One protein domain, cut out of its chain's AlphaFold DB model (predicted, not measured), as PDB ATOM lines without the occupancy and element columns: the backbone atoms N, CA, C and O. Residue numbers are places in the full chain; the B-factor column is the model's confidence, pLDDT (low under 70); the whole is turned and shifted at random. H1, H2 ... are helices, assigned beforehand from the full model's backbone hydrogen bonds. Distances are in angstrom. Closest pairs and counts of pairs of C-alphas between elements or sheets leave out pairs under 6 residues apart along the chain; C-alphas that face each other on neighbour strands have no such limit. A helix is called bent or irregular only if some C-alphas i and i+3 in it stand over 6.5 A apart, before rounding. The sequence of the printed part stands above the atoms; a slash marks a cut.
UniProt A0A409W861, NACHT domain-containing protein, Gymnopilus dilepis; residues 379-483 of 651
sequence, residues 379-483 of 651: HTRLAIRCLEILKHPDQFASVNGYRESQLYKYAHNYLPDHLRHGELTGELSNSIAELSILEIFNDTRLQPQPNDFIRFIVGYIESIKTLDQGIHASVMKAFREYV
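What this domain is: This is residues 379 to 483 of the 651 residues of the protein "NACHT domain-containing protein" of Gymnopilus dilepis (UniProt A0A409W861). Two helical halves open from each other like a V: in one, H1 crosses the long, kinked H3; in the other, H6 and H7 run opposite ways with short H5 beside H7. The V's two arms are H3 and H6, which meet near their last residues, while short H4 packs on H1 and tiny H2 lies near H1 and the first part of H3. The printed part has 105 residues with seven named helices, H1 to H7 in order, and no named strand; its class is all helix. It is compact, with a radius of gyration of the C-alphas of 13.1 A and spans of 38 by 31 by 19 A.

How they stand to each other: H1, residues 379 to 391, touches H3, residues 401 to 421, at a steep tilt of 45 degrees, opposite ways; their closest C-alphas, of Cys 386 and Ala 411, are 4.5 A apart. H2, residues 393 to 396, is close to H3 but not clearly touching, the C-alphas of Phe 396 and Glu 404 being closest at 6.6 A. H4, residues 426 to 433, touches H1, closest at the C-alphas of Ile 384 and Leu 428, 5.9 A apart. H3 touches H6, residues 450 to 463, with residues 412 to 421 alone; the closest C-alphas, of Arg 420 and Ser 463, are 4.1 A apart, and the tilt of 37 degrees, the same way, is only just steep. H5, residues 437 to 442, touches H7, residues 469 to 483, at a shallow tilt of 25 degrees, the same way, with the C-alphas of Leu 438 and Ala 478 closest at 5.3 A. H6 and H7 are close but not clearly touching, opposite ways at 16 degrees, with the C-alphas of Ile 457 and Val 475 closest at 7.5 A. H1 is apart from H6 and H7. Every O i to N i+4 pair is within hydrogen-bond range in H1, H4, H5 and H7; in H3 it is 15 of 17, in H6 9 of 10, and H2 is too short for such a pair.

Where its parts are: H1 begins at C-alpha 379, (180.816, 288.305, 299.725), and is 18.1 A long. H3 measures 30.0 A, has a kink of 43 degrees near residue 414, and is irregular, with C-alphas 413 and 416 7.2 A apart. H6 is 21.0 A long and H7 20.7 A, ending at C-alpha 483, (209.225, 278.736, 295.834).

The domain as a whole: The farthest C-alphas, of Asn 400 and Gln 469, are 39.6 A apart. The printed part has no cut and no long link. Mean pLDDT of the printed part is 76.6; residues 396 to 405, 441 to 452 and 465 to 467 are under 70.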
ATOM      1  N   HIS A 379     179.431 288.761 299.813       91.50
ATOM      2  CA  HIS A 379     180.816 288.305 299.725       91.50
ATOM      3  C   HIS A 379     181.096 287.594 298.390       91.50
ATOM      4  O   HIS A 379     182.144 287.848 297.804       91.50
ATOM      5  N   THR A 380     180.158 286.813 297.834       91.88
ATOM      6  CA  THR A 380     180.290 286.248 296.474       91.88
ATOM      7  C   THR A 380     180.449 287.334 295.413       91.88
ATOM      8  O   THR A 380     181.373 287.267 294.605       91.88
ATOM      9  N   ARG A 381     179.579 288.353 295.413       92.88
ATOM     10  CA  ARG A 381     179.650 289.468 294.450       92.88
ATOM     11  C   ARG A 381     180.967 290.231 294.581       92.88
ATOM     12  O   ARG A 381     181.633 290.477 293.580       92.88
ATOM     13  N   LEU A 382     181.372 290.555 295.809       93.25
ATOM     14  CA  LEU A 382     182.635 291.242 296.079       93.25
ATOM     15  C   LEU A 382     183.845 290.389 295.656       93.25
ATOM     16  O   LEU A 382     184.783 290.927 295.074       93.25
ATOM     17  N   ALA A 383     183.810 289.065 295.854       91.81
ATOM     18  CA  ALA A 383     184.855 288.155 295.378       91.81
ATOM     19  C   ALA A 383     184.982 288.171 293.849       91.81
ATOM     20  O   ALA A 383     186.098 288.252 293.338       91.81
ATOM     21  N   ILE A 384     183.860 288.138 293.119       91.94
ATOM     22  CA  ILE A 384     183.856 288.225 291.649       91.94
ATOM     23  C   ILE A 384     184.499 289.541 291.197       91.94
ATOM     24  O   ILE A 384     185.409 289.517 290.373       91.94
ATOM     25  N   ARG A 385     184.126 290.674 291.806       91.44
ATOM     26  CA  ARG A 385     184.735 291.981 291.501       91.44
ATOM     27  C   ARG A 385     186.234 292.011 291.797       91.44
ATOM     28  O   ARG A 385     187.003 292.508 290.980       91.44
ATOM     29  N   CYS A 386     186.677 291.430 292.913       90.38
ATOM     30  CA  CYS A 386     188.106 291.284 293.198       90.38
ATOM     31  C   CYS A 386     188.825 290.476 292.106       90.38
ATOM     32  O   CYS A 386     189.909 290.865 291.680       90.38
ATOM     33  N   LEU A 387     188.234 289.373 291.636       89.19
ATOM     34  CA  LEU A 387     188.810 288.547 290.571       89.19
ATOM     35  C   LEU A 387     188.893 289.307 289.242       89.19
ATOM     36  O   LEU A 387     189.916 289.225 288.573       89.19
ATOM     37  N   GLU A 388     187.863 290.071 288.873       88.56
ATOM     38  CA  GLU A 388     187.867 290.915 287.667       88.56
ATOM     39  C   GLU A 388     188.992 291.956 287.699       88.56
ATOM     40  O   GLU A 388     189.740 292.087 286.729       88.56
ATOM     41  N   ILE A 389     189.151 292.644 288.836       86.75
ATOM     42  CA  ILE A 389     190.228 293.619 289.054       86.75
ATOM     43  C   ILE A 389     191.589 292.942 288.885       86.75
ATOM     44  O   ILE A 389     192.434 293.431 288.142       86.75
ATOM     45  N   LEU A 390     191.793 291.791 289.533       83.56
ATOM     46  CA  LEU A 390     193.063 291.063 289.485       83.56
ATOM     47  C   LEU A 390     193.379 290.481 288.095       83.56
ATOM     48  O   LEU A 390     194.552 290.367 287.751       83.56
ATOM     49  N   LYS A 391     192.366 290.128 287.293       83.06
ATOM     50  CA  LYS A 391     192.533 289.595 285.925       83.06
ATOM     51  C   LYS A 391     192.845 290.667 284.886       83.06
ATOM     52  O   LYS A 391     193.547 290.394 283.913       83.06
ATOM     53  N   HIS A 392     192.288 291.865 285.040       79.12
ATOM     54  CA  HIS A 392     192.378 292.911 284.020       79.12
ATOM     55  C   HIS A 392     192.940 294.208 284.572       79.12
ATOM     56  O   HIS A 392     192.275 295.249 284.522       79.12
ATOM     57  N   PRO A 393     194.187 294.180 285.061       71.75
ATOM     58  CA  PRO A 393     194.648 295.266 285.880       71.75
ATOM     59  C   PRO A 393     194.773 296.610 285.121       71.75
ATOM     60  O   PRO A 393     194.568 297.705 285.650       71.75
ATOM     61  N   ASP A 394     195.021 296.535 283.817       72.50
ATOM     62  CA  ASP A 394     195.162 297.709 282.955       72.50
ATOM     63  C   ASP A 394     193.835 298.444 282.703       72.50
ATOM     64  O   ASP A 394     193.841 299.636 282.393       72.50
ATOM     65  N   GLN A 395     192.688 297.773 282.866       71.88
ATOM     66  CA  GLN A 395     191.370 298.396 282.677       71.88
ATOM     67  C   GLN A 395     191.038 299.399 283.788       71.88
ATOM     68  O   GLN A 395     190.280 300.342 283.563       71.88
ATOM     69  N   PHE A 396     191.650 299.238 284.965       66.75
ATOM     70  CA  PHE A 396     191.431 300.096 286.132       66.75
ATOM     71  C   PHE A 396     192.569 301.110 286.356       66.75
ATOM     72  O   PHE A 396     192.530 301.885 287.312       66.75
ATOM     73  N   ALA A 397     193.552 301.163 285.447       57.91
ATOM     74  CA  ALA A 397     194.708 302.064 285.515       57.91
ATOM     75  C   ALA A 397     194.382 303.545 285.221       57.91
ATOM     76  O   ALA A 397     195.201 304.437 285.433       57.91
ATOM     77  N   SER A 398     193.168 303.843 284.743       56.00
ATOM     78  CA  SER A 398     192.697 305.213 284.481       56.00
ATOM     79  C   SER A 398     192.271 305.972 285.747       56.00
ATOM     80  O   SER A 398     192.017 307.178 285.695       56.00
ATOM     81  N   VAL A 399     192.215 305.299 286.899       56.50
ATOM     82  CA  VAL A 399     191.788 305.885 288.169       56.50
ATOM     83  C   VAL A 399     193.014 306.453 288.889       56.50
ATOM     84  O   VAL A 399     193.751 305.679 289.486       56.50
ATOM     85  N   ASN A 400     193.235 307.783 288.831       58.06
ATOM     86  CA  ASN A 400     194.278 308.562 289.547       58.06
ATOM     87  C   ASN A 400     195.253 307.683 290.355       58.06
ATOM     88  O   ASN A 400     194.866 307.285 291.445       58.06
ATOM     89  N   GLY A 401     196.476 307.400 289.883       56.97
ATOM     90  CA  GLY A 401     197.313 306.254 290.320       56.97
ATOM     91  C   GLY A 401     197.453 305.934 291.827       56.97
ATOM     92  O   GLY A 401     197.765 304.803 292.193       56.97
ATOM     93  N   TYR A 402     197.164 306.871 292.735       58.44
ATOM     94  CA  TYR A 402     196.933 306.571 294.156       58.44
ATOM     95  C   TYR A 402     195.754 305.599 294.384       58.44
ATOM     96  O   TYR A 402     195.891 304.624 295.125       58.44
ATOM     97  N   ARG A 403     194.617 305.843 293.720       67.81
ATOM     98  CA  ARG A 403     193.378 305.059 293.782       67.81
ATOM     99  C   ARG A 403     193.559 303.659 293.183       67.81
ATOM    100  O   ARG A 403     193.145 302.689 293.810       67.81
ATOM    101  N   GLU A 404     194.253 303.550 292.048       66.50
ATOM    102  CA  GLU A 404     194.629 302.269 291.427       66.50
ATOM    103  C   GLU A 404     195.367 301.360 292.427       66.50
ATOM    104  O   GLU A 404     194.961 300.224 292.672       66.50
ATOM    105  N   SER A 405     196.396 301.890 293.097       69.00
ATOM    106  CA  SER A 405     197.189 301.109 294.054       69.00
ATOM    107  C   SER A 405     196.376 300.591 295.249       69.00
ATOM    108  O   SER A 405     196.670 299.515 295.770       69.00
ATOM    109  N   GLN A 406     195.355 301.332 295.696       75.69
ATOM    110  CA  GLN A 406     194.479 300.896 296.783       75.69
ATOM    111  C   GLN A 406     193.492 299.820 296.327       75.69
ATOM    112  O   GLN A 406     193.254 298.871 297.072       75.69
ATOM    113  N   LEU A 407     192.962 299.937 295.106       80.44
ATOM    114  CA  LEU A 407     192.040 298.967 294.524       80.44
ATOM    115  C   LEU A 407     192.687 297.581 294.400       80.44
ATOM    116  O   LEU A 407     192.131 296.595 294.887       80.44
ATOM    117  N   TYR A 408     193.903 297.519 293.847       77.81
ATOM    118  CA  TYR A 408     194.666 296.269 293.760       77.81
ATOM    119  C   TYR A 408     194.983 295.680 295.123       77.81
ATOM    120  O   TYR A 408     194.779 294.488 295.346       77.81
ATOM    121  N   LYS A 409     195.459 296.513 296.056       78.62
ATOM    122  CA  LYS A 409     195.769 296.065 297.420       78.62
ATOM    123  C   LYS A 409     194.538 295.502 298.115       78.62
ATOM    124  O   LYS A 409     194.656 294.496 298.807       78.62
ATOM    125  N   TYR A 410     193.373 296.121 297.929       84.56
ATOM    126  CA  TYR A 410     192.125 295.601 298.467       84.56
ATOM    127  C   TYR A 410     191.795 294.235 297.868       84.56
ATOM    128  O   TYR A 410     191.643 293.269 298.616       84.56
ATOM    129  N   ALA A 411     191.734 294.146 296.535       86.38
ATOM    130  CA  ALA A 411     191.364 292.915 295.846       86.38
ATOM    131  C   ALA A 411     192.296 291.761 296.232       86.38
ATOM    132  O   ALA A 411     191.832 290.674 296.565       86.38
ATOM    133  N   HIS A 412     193.600 292.023 296.295       79.62
ATOM    134  CA  HIS A 412     194.594 291.059 296.744       79.62
ATOM    135  C   HIS A 412     194.384 290.634 298.210       79.62
ATOM    136  O   HIS A 412     194.326 289.445 298.513       79.62
ATOM    137  N   ASN A 413     194.250 291.585 299.138       78.81
ATOM    138  CA  ASN A 413     194.249 291.278 300.572       78.81
ATOM    139  C   ASN A 413     192.928 290.681 301.073       78.81
ATOM    140  O   ASN A 413     192.946 289.885 302.013       78.81
ATOM    141  N   TYR A 414     191.799 291.060 300.469       84.31
ATOM    142  CA  TYR A 414     190.465 290.691 300.946       84.31
ATOM    143  C   TYR A 414     189.763 289.633 300.089       84.31
ATOM    144  O   TYR A 414     188.767 289.074 300.542       84.31
ATOM    145  N   LEU A 415     190.277 289.276 298.901       87.19
ATOM    146  CA  LEU A 415     189.711 288.171 298.114       87.19
ATOM    147  C   LEU A 415     189.594 286.865 298.921       87.19
ATOM    148  O   LEU A 415     188.509 286.287 298.897       87.19
ATOM    149  N   PRO A 416     190.618 286.398 299.671       83.75
ATOM    150  CA  PRO A 416     190.469 285.200 300.497       83.75
ATOM    151  C   PRO A 416     189.298 285.289 301.482       83.75
ATOM    152  O   PRO A 416     188.500 284.364 301.594       83.75
ATOM    153  N   ASP A 417     189.149 286.430 302.153       84.06
ATOM    154  CA  ASP A 417     188.068 286.650 303.112       84.06
ATOM    155  C   ASP A 417     186.683 286.638 302.439       84.06
ATOM    156  O   ASP A 417     185.744 286.018 302.945       84.06
ATOM    157  N   HIS A 418     186.559 287.237 301.251       89.12
ATOM    158  CA  HIS A 418     185.336 287.163 300.454       89.12
ATOM    159  C   HIS A 418     185.023 285.745 299.969       89.12
ATOM    160  O   HIS A 418     183.874 285.322 300.046       89.12
ATOM    161  N   LEU A 419     186.022 284.974 299.539       87.19
ATOM    162  CA  LEU A 419     185.828 283.575 299.144       87.19
ATOM    163  C   LEU A 419     185.379 282.698 300.318       87.19
ATOM    164  O   LEU A 419     184.549 281.813 300.141       87.19
ATOM    165  N   ARG A 420     185.907 282.955 301.520       85.00
ATOM    166  CA  ARG A 420     185.609 282.177 302.730       85.00
ATOM    167  C   ARG A 420     184.154 282.305 303.160       85.00
ATOM    168  O   ARG A 420     183.551 281.326 303.601       85.00
ATOM    169  N   HIS A 421     183.635 283.526 303.087       86.56
ATOM    170  CA  HIS A 421     182.288 283.859 303.535       86.56
ATOM    171  C   HIS A 421     181.257 283.795 302.406       86.56
ATOM    172  O   HIS A 421     180.067 283.706 302.695       86.56
ATOM    173  N   GLY A 422     181.700 283.820 301.148       86.62
ATOM    174  CA  GLY A 422     180.848 283.756 299.970       86.62
ATOM    175  C   GLY A 422     180.301 282.362 299.661       86.62
ATOM    176  O   GLY A 422     180.839 281.327 300.056       86.62
ATOM    177  N   GLU A 423     179.220 282.340 298.893       88.38
ATOM    178  CA  GLU A 423     178.683 281.144 298.250       88.38
ATOM    179  C   GLU A 423     179.414 280.848 296.935       88.38
ATOM    180  O   GLU A 423     179.602 281.735 296.096       88.38
ATOM    181  N   LEU A 424     179.783 279.581 296.725       84.06
ATOM    182  CA  LEU A 424     180.423 279.122 295.492       84.06
ATOM    183  C   LEU A 424     179.381 278.947 294.377       84.06
ATOM    184  O   LEU A 424     178.855 277.856 294.156       84.06
ATOM    185  N   THR A 425     179.067 280.038 293.681       87.12
ATOM    186  CA  THR A 425     178.202 280.022 292.493       87.12
ATOM    187  C   THR A 425     178.959 279.510 291.265       87.12
ATOM    188  O   THR A 425     180.189 279.493 291.242       87.12
ATOM    189  N   GLY A 426     178.239 279.118 290.205       83.50
ATOM    190  CA  GLY A 426     178.874 278.714 288.942       83.50
ATOM    191  C   GLY A 426     179.732 279.825 288.323       83.50
ATOM    192  O   GLY A 426     180.823 279.560 287.833       83.50
ATOM    193  N   GLU A 427     179.278 281.077 288.418       87.06
ATOM    194  CA  GLU A 427     180.035 282.255 287.982       87.06
ATOM    195  C   GLU A 427     181.318 282.446 288.797       87.06
ATOM    196  O   GLU A 427     182.393 282.583 288.216       87.06
ATOM    197  N   LEU A 428     181.233 282.390 290.132       86.25
ATOM    198  CA  LEU A 428     182.412 282.501 290.987       86.25
ATOM    199  C   LEU A 428     183.395 281.352 290.722       86.25
ATOM    200  O   LEU A 428     184.596 281.589 290.624       86.25
ATOM    201  N   SER A 429     182.892 280.127 290.550       82.12
ATOM    202  CA  SER A 429     183.707 278.951 290.236       82.12
ATOM    203  C   SER A 429     184.453 279.105 288.908       82.12
ATOM    204  O   SER A 429     185.645 278.813 288.844       82.12
ATOM    205  N   ASN A 430     183.787 279.601 287.862       83.69
ATOM    206  CA  ASN A 430     184.427 279.870 286.572       83.69
ATOM    207  C   ASN A 430     185.467 280.990 286.697       83.69
ATOM    208  O   ASN A 430     186.597 280.852 286.230       83.69
ATOM    209  N   SER A 431     185.117 282.071 287.401       85.31
ATOM    210  CA  SER A 431     186.023 283.196 287.625       85.31
ATOM    211  C   SER A 431     187.288 282.787 288.382       85.31
ATOM    212  O   SER A 431     188.370 283.268 288.048       85.31
ATOM    213  N   ILE A 432     187.157 281.880 289.352       82.69
ATOM    214  CA  ILE A 432     188.260 281.244 290.075       82.69
ATOM    215  C   ILE A 432     189.122 280.393 289.134       82.69
ATOM    216  O   ILE A 432     190.343 280.533 289.151       82.69
ATOM    217  N   ALA A 433     188.510 279.532 288.318       78.31
ATOM    218  CA  ALA A 433     189.231 278.602 287.447       78.31
ATOM    219  C   ALA A 433     190.065 279.311 286.365       78.31
ATOM    220  O   ALA A 433     191.126 278.830 285.975       78.31
ATOM    221  N   GLU A 434     189.603 280.468 285.900       81.19
ATOM    222  CA  GLU A 434     190.305 281.316 284.933       81.19
ATOM    223  C   GLU A 434     191.426 282.170 285.550       81.19
ATOM    224  O   GLU A 434     192.142 282.862 284.825       81.19
ATOM    225  N   LEU A 435     191.568 282.195 286.877       81.06
ATOM    226  CA  LEU A 435     192.548 283.046 287.544       81.06
ATOM    227  C   LEU A 435     193.971 282.486 287.377       81.06
ATOM    228  O   LEU A 435     194.305 281.421 287.900       81.06
ATOM    229  N   SER A 436     194.846 283.247 286.718       81.38
ATOM    230  CA  SER A 436     196.282 282.963 286.690       81.38
ATOM    231  C   SER A 436     196.957 283.588 287.911       81.38
ATOM    232  O   SER A 436     197.305 284.767 287.918       81.38
ATOM    233  N   ILE A 437     197.155 282.793 288.969       76.38
ATOM    234  CA  ILE A 437     197.828 283.258 290.197       76.38
ATOM    235  C   ILE A 437     199.226 283.811 289.868       76.38
ATOM    236  O   ILE A 437     199.648 284.811 290.437       76.38
ATOM    237  N   LEU A 438     199.931 283.208 288.909       72.19
ATOM    238  CA  LEU A 438     201.267 283.653 288.507       72.19
ATOM    239  C   LEU A 438     201.284 285.035 287.863       72.19
ATOM    240  O   LEU A 438     202.192 285.814 288.138       72.19
ATOM    241  N   GLU A 439     200.298 285.357 287.027       75.12
ATOM    242  CA  GLU A 439     200.217 286.674 286.386       75.12
ATOM    243  C   GLU A 439     199.999 287.782 287.415       75.12
ATOM    244  O   GLU A 439     200.659 288.815 287.335       75.12
ATOM    245  N   ILE A 440     199.168 287.529 288.432       71.00
ATOM    246  CA  ILE A 440     198.913 288.484 289.518       71.00
ATOM    247  C   ILE A 440     200.209 288.837 290.246       71.00
ATOM    248  O   ILE A 440     200.470 290.003 290.511       71.00
ATOM    249  N   PHE A 441     201.043 287.847 290.567       68.75
ATOM    250  CA  PHE A 441     202.244 288.080 291.376       68.75
ATOM    251  C   PHE A 441     203.481 288.486 290.586       68.75
ATOM    252  O   PHE A 441     204.377 289.116 291.148       68.75
ATOM    253  N   ASN A 442     203.519 288.175 289.293       67.56
ATOM    254  CA  ASN A 442     204.509 288.743 288.386       67.56
ATOM    255  C   ASN A 442     204.180 290.201 288.015       67.56
ATOM    256  O   ASN A 442     205.007 290.874 287.394       67.56
ATOM    257  N   ASP A 443     203.014 290.716 288.420       65.50
ATOM    258  CA  ASP A 443     202.661 292.119 288.250       65.50
ATOM    259  C   ASP A 443     203.481 293.021 289.186       65.50
ATOM    260  O   ASP A 443     203.276 293.118 290.401       65.50
ATOM    261  N   THR A 444     204.425 293.740 288.582       60.47
ATOM    262  CA  THR A 444     205.345 294.641 289.287       60.47
ATOM    263  C   THR A 444     204.653 295.828 289.971       60.47
ATOM    264  O   THR A 444     205.260 296.445 290.853       60.47
ATOM    265  N   ARG A 445     203.381 296.128 289.650       61.00
ATOM    266  CA  ARG A 445     202.590 297.185 290.310       61.00
ATOM    267  C   ARG A 445     202.325 296.910 291.785       61.00
ATOM    268  O   ARG A 445     202.169 297.854 292.559       61.00
ATOM    269  N   LEU A 446     202.283 295.641 292.189       55.28
ATOM    270  CA  LEU A 446     201.954 295.264 293.563       55.28
ATOM    271  C   LEU A 446     203.098 295.536 294.551       55.28
ATOM    272  O   LEU A 446     202.831 295.653 295.745       55.28
ATOM    273  N   GLN A 447     204.350 295.643 294.075       57.84
ATOM    274  CA  GLN A 447     205.556 295.570 294.919       57.84
ATOM    275  C   GLN A 447     205.397 294.541 296.063       57.84
ATOM    276  O   GLN A 447     205.609 294.889 297.233       57.84
ATOM    277  N   PRO A 448     204.941 293.309 295.757       57.16
ATOM    278  CA  PRO A 448     204.480 292.388 296.783       57.16
ATOM    279  C   PRO A 448     205.650 292.053 297.704       57.16
ATOM    280  O   PRO A 448     206.754 291.739 297.248       57.16
ATOM    281  N   GLN A 449     205.434 292.141 299.015       60.09
ATOM    282  CA  GLN A 449     206.433 291.658 299.956       60.09
ATOM    283  C   GLN A 449     206.539 290.134 299.805       60.09
ATOM    284  O   GLN A 449     205.533 289.480 299.519       60.09
ATOM    285  N   PRO A 450     207.707 289.519 300.067       57.16
ATOM    286  CA  PRO A 450     207.883 288.066 299.945       57.16
ATOM    287  C   PRO A 450     206.857 287.216 300.725       57.16
ATOM    288  O   PRO A 450     206.625 286.054 300.415       57.16
ATOM    289  N   ASN A 451     206.211 287.785 301.746       62.41
ATOM    290  CA  ASN A 451     205.195 287.085 302.530       62.41
ATOM    291  C   ASN A 451     203.769 287.223 301.966       62.41
ATOM    292  O   ASN A 451     202.901 286.440 302.347       62.41
ATOM    293  N   ASP A 452     203.504 288.195 301.091       68.06
ATOM    294  CA  ASP A 452     202.151 288.499 300.611       68.06
ATOM    295  C   ASP A 452     201.613 287.371 299.723       68.06
ATOM    296  O   ASP A 452     200.459 286.972 299.877       68.06
ATOM    297  N   PHE A 453     202.484 286.768 298.905       73.25
ATOM    298  CA  PHE A 453     202.171 285.585 298.098       73.25
ATOM    299  C   PHE A 453     201.713 284.403 298.947       73.25
ATOM    300  O   PHE A 453     200.666 283.805 298.703       73.25
ATOM    301  N   ILE A 454     202.493 284.075 299.979       71.56
ATOM    302  CA  ILE A 454     202.220 282.925 300.839       71.56
ATOM    303  C   ILE A 454     200.919 283.150 301.609       71.56
ATOM    304  O   ILE A 454     200.085 282.250 301.672       71.56
ATOM    305  N   ARG A 455     200.702 284.360 302.146       72.50
ATOM    306  CA  ARG A 455     199.451 284.708 302.840       72.50
ATOM    307  C   ARG A 455     198.245 284.608 301.913       72.50
ATOM    308  O   ARG A 455     197.228 284.052 302.321       72.50
ATOM    309  N   PHE A 456     198.370 285.100 300.682       75.88
ATOM    310  CA  PHE A 456     197.317 285.009 299.680       75.88
ATOM    311  C   PHE A 456     196.998 283.559 299.320       75.88
ATOM    312  O   PHE A 456     195.852 283.156 299.474       75.88
ATOM    313  N   ILE A 457     197.987 282.757 298.901       76.81
ATOM    314  CA  ILE A 457     197.758 281.363 298.484       76.81
ATOM    315  C   ILE A 457     197.177 280.531 299.629       76.81
ATOM    316  O   ILE A 457     196.238 279.765 299.418       76.81
ATOM    317  N   VAL A 458     197.702 280.691 300.844       74.88
ATOM    318  CA  VAL A 458     197.176 279.988 302.018       74.88
ATOM    319  C   VAL A 458     195.735 280.389 302.279       74.88
ATOM    320  O   VAL A 458     194.876 279.514 302.378       74.88
ATOM    321  N   GLY A 459     195.461 281.694 302.346       73.69
ATOM    322  CA  GLY A 459     194.109 282.192 302.554       73.69
ATOM    323  C   GLY A 459     193.163 281.700 301.462       73.69
ATOM    324  O   GLY A 459     192.055 281.272 301.765       73.69
ATOM    325  N   TYR A 460     193.606 281.711 300.209       76.75
ATOM    326  CA  TYR A 460     192.844 281.273 299.045       76.75
ATOM    327  C   TYR A 460     192.463 279.789 299.134       76.75
ATOM    328  O   TYR A 460     191.285 279.453 299.029       76.75
ATOM    329  N   ILE A 461     193.424 278.905 299.427       76.56
ATOM    330  CA  ILE A 461     193.184 277.462 299.598       76.56
ATOM    331  C   ILE A 461     192.250 277.188 300.771       76.56
ATOM    332  O   ILE A 461     191.321 276.398 300.642       76.56
ATOM    333  N   GLU A 462     192.483 277.828 301.916       74.12
ATOM    334  CA  GLU A 462     191.637 277.644 303.101       74.12
ATOM    335  C   GLU A 462     190.199 278.112 302.875       74.12
ATOM    336  O   GLU A 462     189.275 277.635 303.534       74.12
ATOM    337  N   SER A 463     190.015 279.059 301.960       73.88
ATOM    338  CA  SER A 463     188.713 279.645 301.659       73.88
ATOM    339  C   SER A 463     187.927 278.825 300.636       73.88
ATOM    340  O   SER A 463     186.698 278.855 300.644       73.88
ATOM    341  N   ILE A 464     188.601 278.023 299.806       71.50
ATOM    342  CA  ILE A 464     187.958 277.132 298.836       71.50
ATOM    343  C   ILE A 464     187.790 275.741 299.462       71.50
ATOM    344  O   ILE A 464     188.708 274.926 299.497       71.50
ATOM    345  N   LYS A 465     186.573 275.447 299.940       60.56
ATOM    346  CA  LYS A 465     186.235 274.185 300.637       60.56
ATOM    347  C   LYS A 465     186.515 272.919 299.817       60.56
ATOM    348  O   LYS A 465     186.809 271.874 300.393       60.56
ATOM    349  N   THR A 466     186.406 273.001 298.494       61.75
ATOM    350  CA  THR A 466     186.701 271.910 297.559       61.75
ATOM    351  C   THR A 466     187.454 272.472 296.367       61.75
ATOM    352  O   THR A 466     186.851 273.070 295.478       61.75
ATOM    353  N   LEU A 467     188.771 272.289 296.359       64.12
ATOM    354  CA  LEU A 467     189.578 272.515 295.168       64.12
ATOM    355  C   LEU A 467     189.291 271.372 294.195       64.12
ATOM    356  O   LEU A 467     189.533 270.208 294.522       64.12
ATOM    357  N   ASP A 468     188.763 271.686 293.014       70.25
ATOM    358  CA  ASP A 468     188.815 270.719 291.924       70.25
ATOM    359  C   ASP A 468     190.278 270.482 291.494       70.25
ATOM    360  O   ASP A 468     191.205 271.199 291.892       70.25
ATOM    361  N   GLN A 469     190.500 269.441 290.689       70.38
ATOM    362  CA  GLN A 469     191.848 269.080 290.242       70.38
ATOM    363  C   GLN A 469     192.521 270.190 289.417       70.38
ATOM    364  O   GLN A 469     193.744 270.309 289.460       70.38
ATOM    365  N   GLY A 470     191.750 271.004 288.691       73.56
ATOM    366  CA  GLY A 470     192.265 272.094 287.865       73.56
ATOM    367  C   GLY A 470     192.771 273.265 288.703       73.56
ATOM    368  O   GLY A 470     193.900 273.716 288.507       73.56
ATOM    369  N   ILE A 471     191.986 273.711 289.688       75.38
ATOM    370  CA  ILE A 471     192.376 274.791 290.603       75.38
ATOM    371  C   ILE A 471     193.581 274.346 291.436       75.38
ATOM    372  O   ILE A 471     194.547 275.096 291.560       75.38
ATOM    373  N   HIS A 472     193.571 273.112 291.956       78.12
ATOM    374  CA  HIS A 472     194.714 272.582 292.700       78.12
ATOM    375  C   HIS A 472     195.986 272.550 291.840       78.12
ATOM    376  O   HIS A 472     197.030 273.013 292.292       78.12
ATOM    377  N   ALA A 473     195.906 272.092 290.586       78.88
ATOM    378  CA  ALA A 473     197.051 272.097 289.675       78.88
ATOM    379  C   ALA A 473     197.563 273.519 289.374       78.88
ATOM    380  O   ALA A 473     198.774 273.736 289.357       78.88
ATOM    381  N   SER A 474     196.667 274.495 289.184       80.69
ATOM    382  CA  SER A 474     197.031 275.906 288.972       80.69
ATOM    383  C   SER A 474     197.747 276.502 290.190       80.69
ATOM    384  O   SER A 474     198.829 277.078 290.066       80.69
ATOM    385  N   VAL A 475     197.194 276.281 291.388       81.44
ATOM    386  CA  VAL A 475     197.792 276.693 292.666       81.44
ATOM    387  C   VAL A 475     199.161 276.045 292.864       81.44
ATOM    388  O   VAL A 475     200.118 276.743 293.196       81.44
ATOM    389  N   MET A 476     199.281 274.738 292.618       83.06
ATOM    390  CA  MET A 476     200.548 274.012 292.735       83.06
ATOM    391  C   MET A 476     201.593 274.518 291.747       83.06
ATOM    392  O   MET A 476     202.746 274.703 292.130       83.06
ATOM    393  N   LYS A 477     201.204 274.802 290.499       84.38
ATOM    394  CA  LYS A 477     202.096 275.401 289.503       84.38
ATOM    395  C   LYS A 477     202.606 276.765 289.971       84.38
ATOM    396  O   LYS A 477     203.813 277.000 289.948       84.38
ATOM    397  N   ALA A 478     201.710 277.634 290.438       82.62
ATOM    398  CA  ALA A 478     202.078 278.959 290.924       82.62
ATOM    399  C   ALA A 478     203.003 278.895 292.144       82.62
ATOM    400  O   ALA A 478     204.034 279.561 292.196       82.62
ATOM    401  N   PHE A 479     202.652 278.045 293.108       82.44
ATOM    402  CA  PHE A 479     203.443 277.809 294.305       82.44
ATOM    403  C   PHE A 479     204.841 277.278 293.970       82.44
ATOM    404  O   PHE A 479     205.834 277.776 294.497       82.44
ATOM    405  N   ARG A 480     204.927 276.314 293.045       84.00
ATOM    406  CA  ARG A 480     206.187 275.756 292.547       84.00
ATOM    407  C   ARG A 480     207.064 276.851 291.936       84.00
ATOM    408  O   ARG A 480     208.199 277.019 292.369       84.00
ATOM    409  N   GLU A 481     206.556 277.602 290.962       82.06
ATOM    410  CA  GLU A 481     207.324 278.662 290.287       82.06
ATOM    411  C   GLU A 481     207.802 279.754 291.253       82.06
ATOM    412  O   GLU A 481     208.898 280.284 291.083       82.06
ATOM    413  N   TYR A 482     207.029 280.042 292.301       78.94
ATOM    414  CA  TYR A 482     207.399 281.022 293.317       78.94
ATOM    415  C   TYR A 482     208.475 280.520 294.294       78.94
ATOM    416  O   TYR A 482     209.414 281.244 294.617       78.94
ATOM    417  N   VAL A 483     208.351 279.281 294.781       78.12
ATOM    418  CA  VAL A 483     209.225 278.736 295.834       78.12
ATOM    419  C   VAL A 483     210.544 278.192 295.270       78.12
ATOM    420  O   VAL A 483     211.578 278.266 295.940       78.12
TER     421      VAL A 483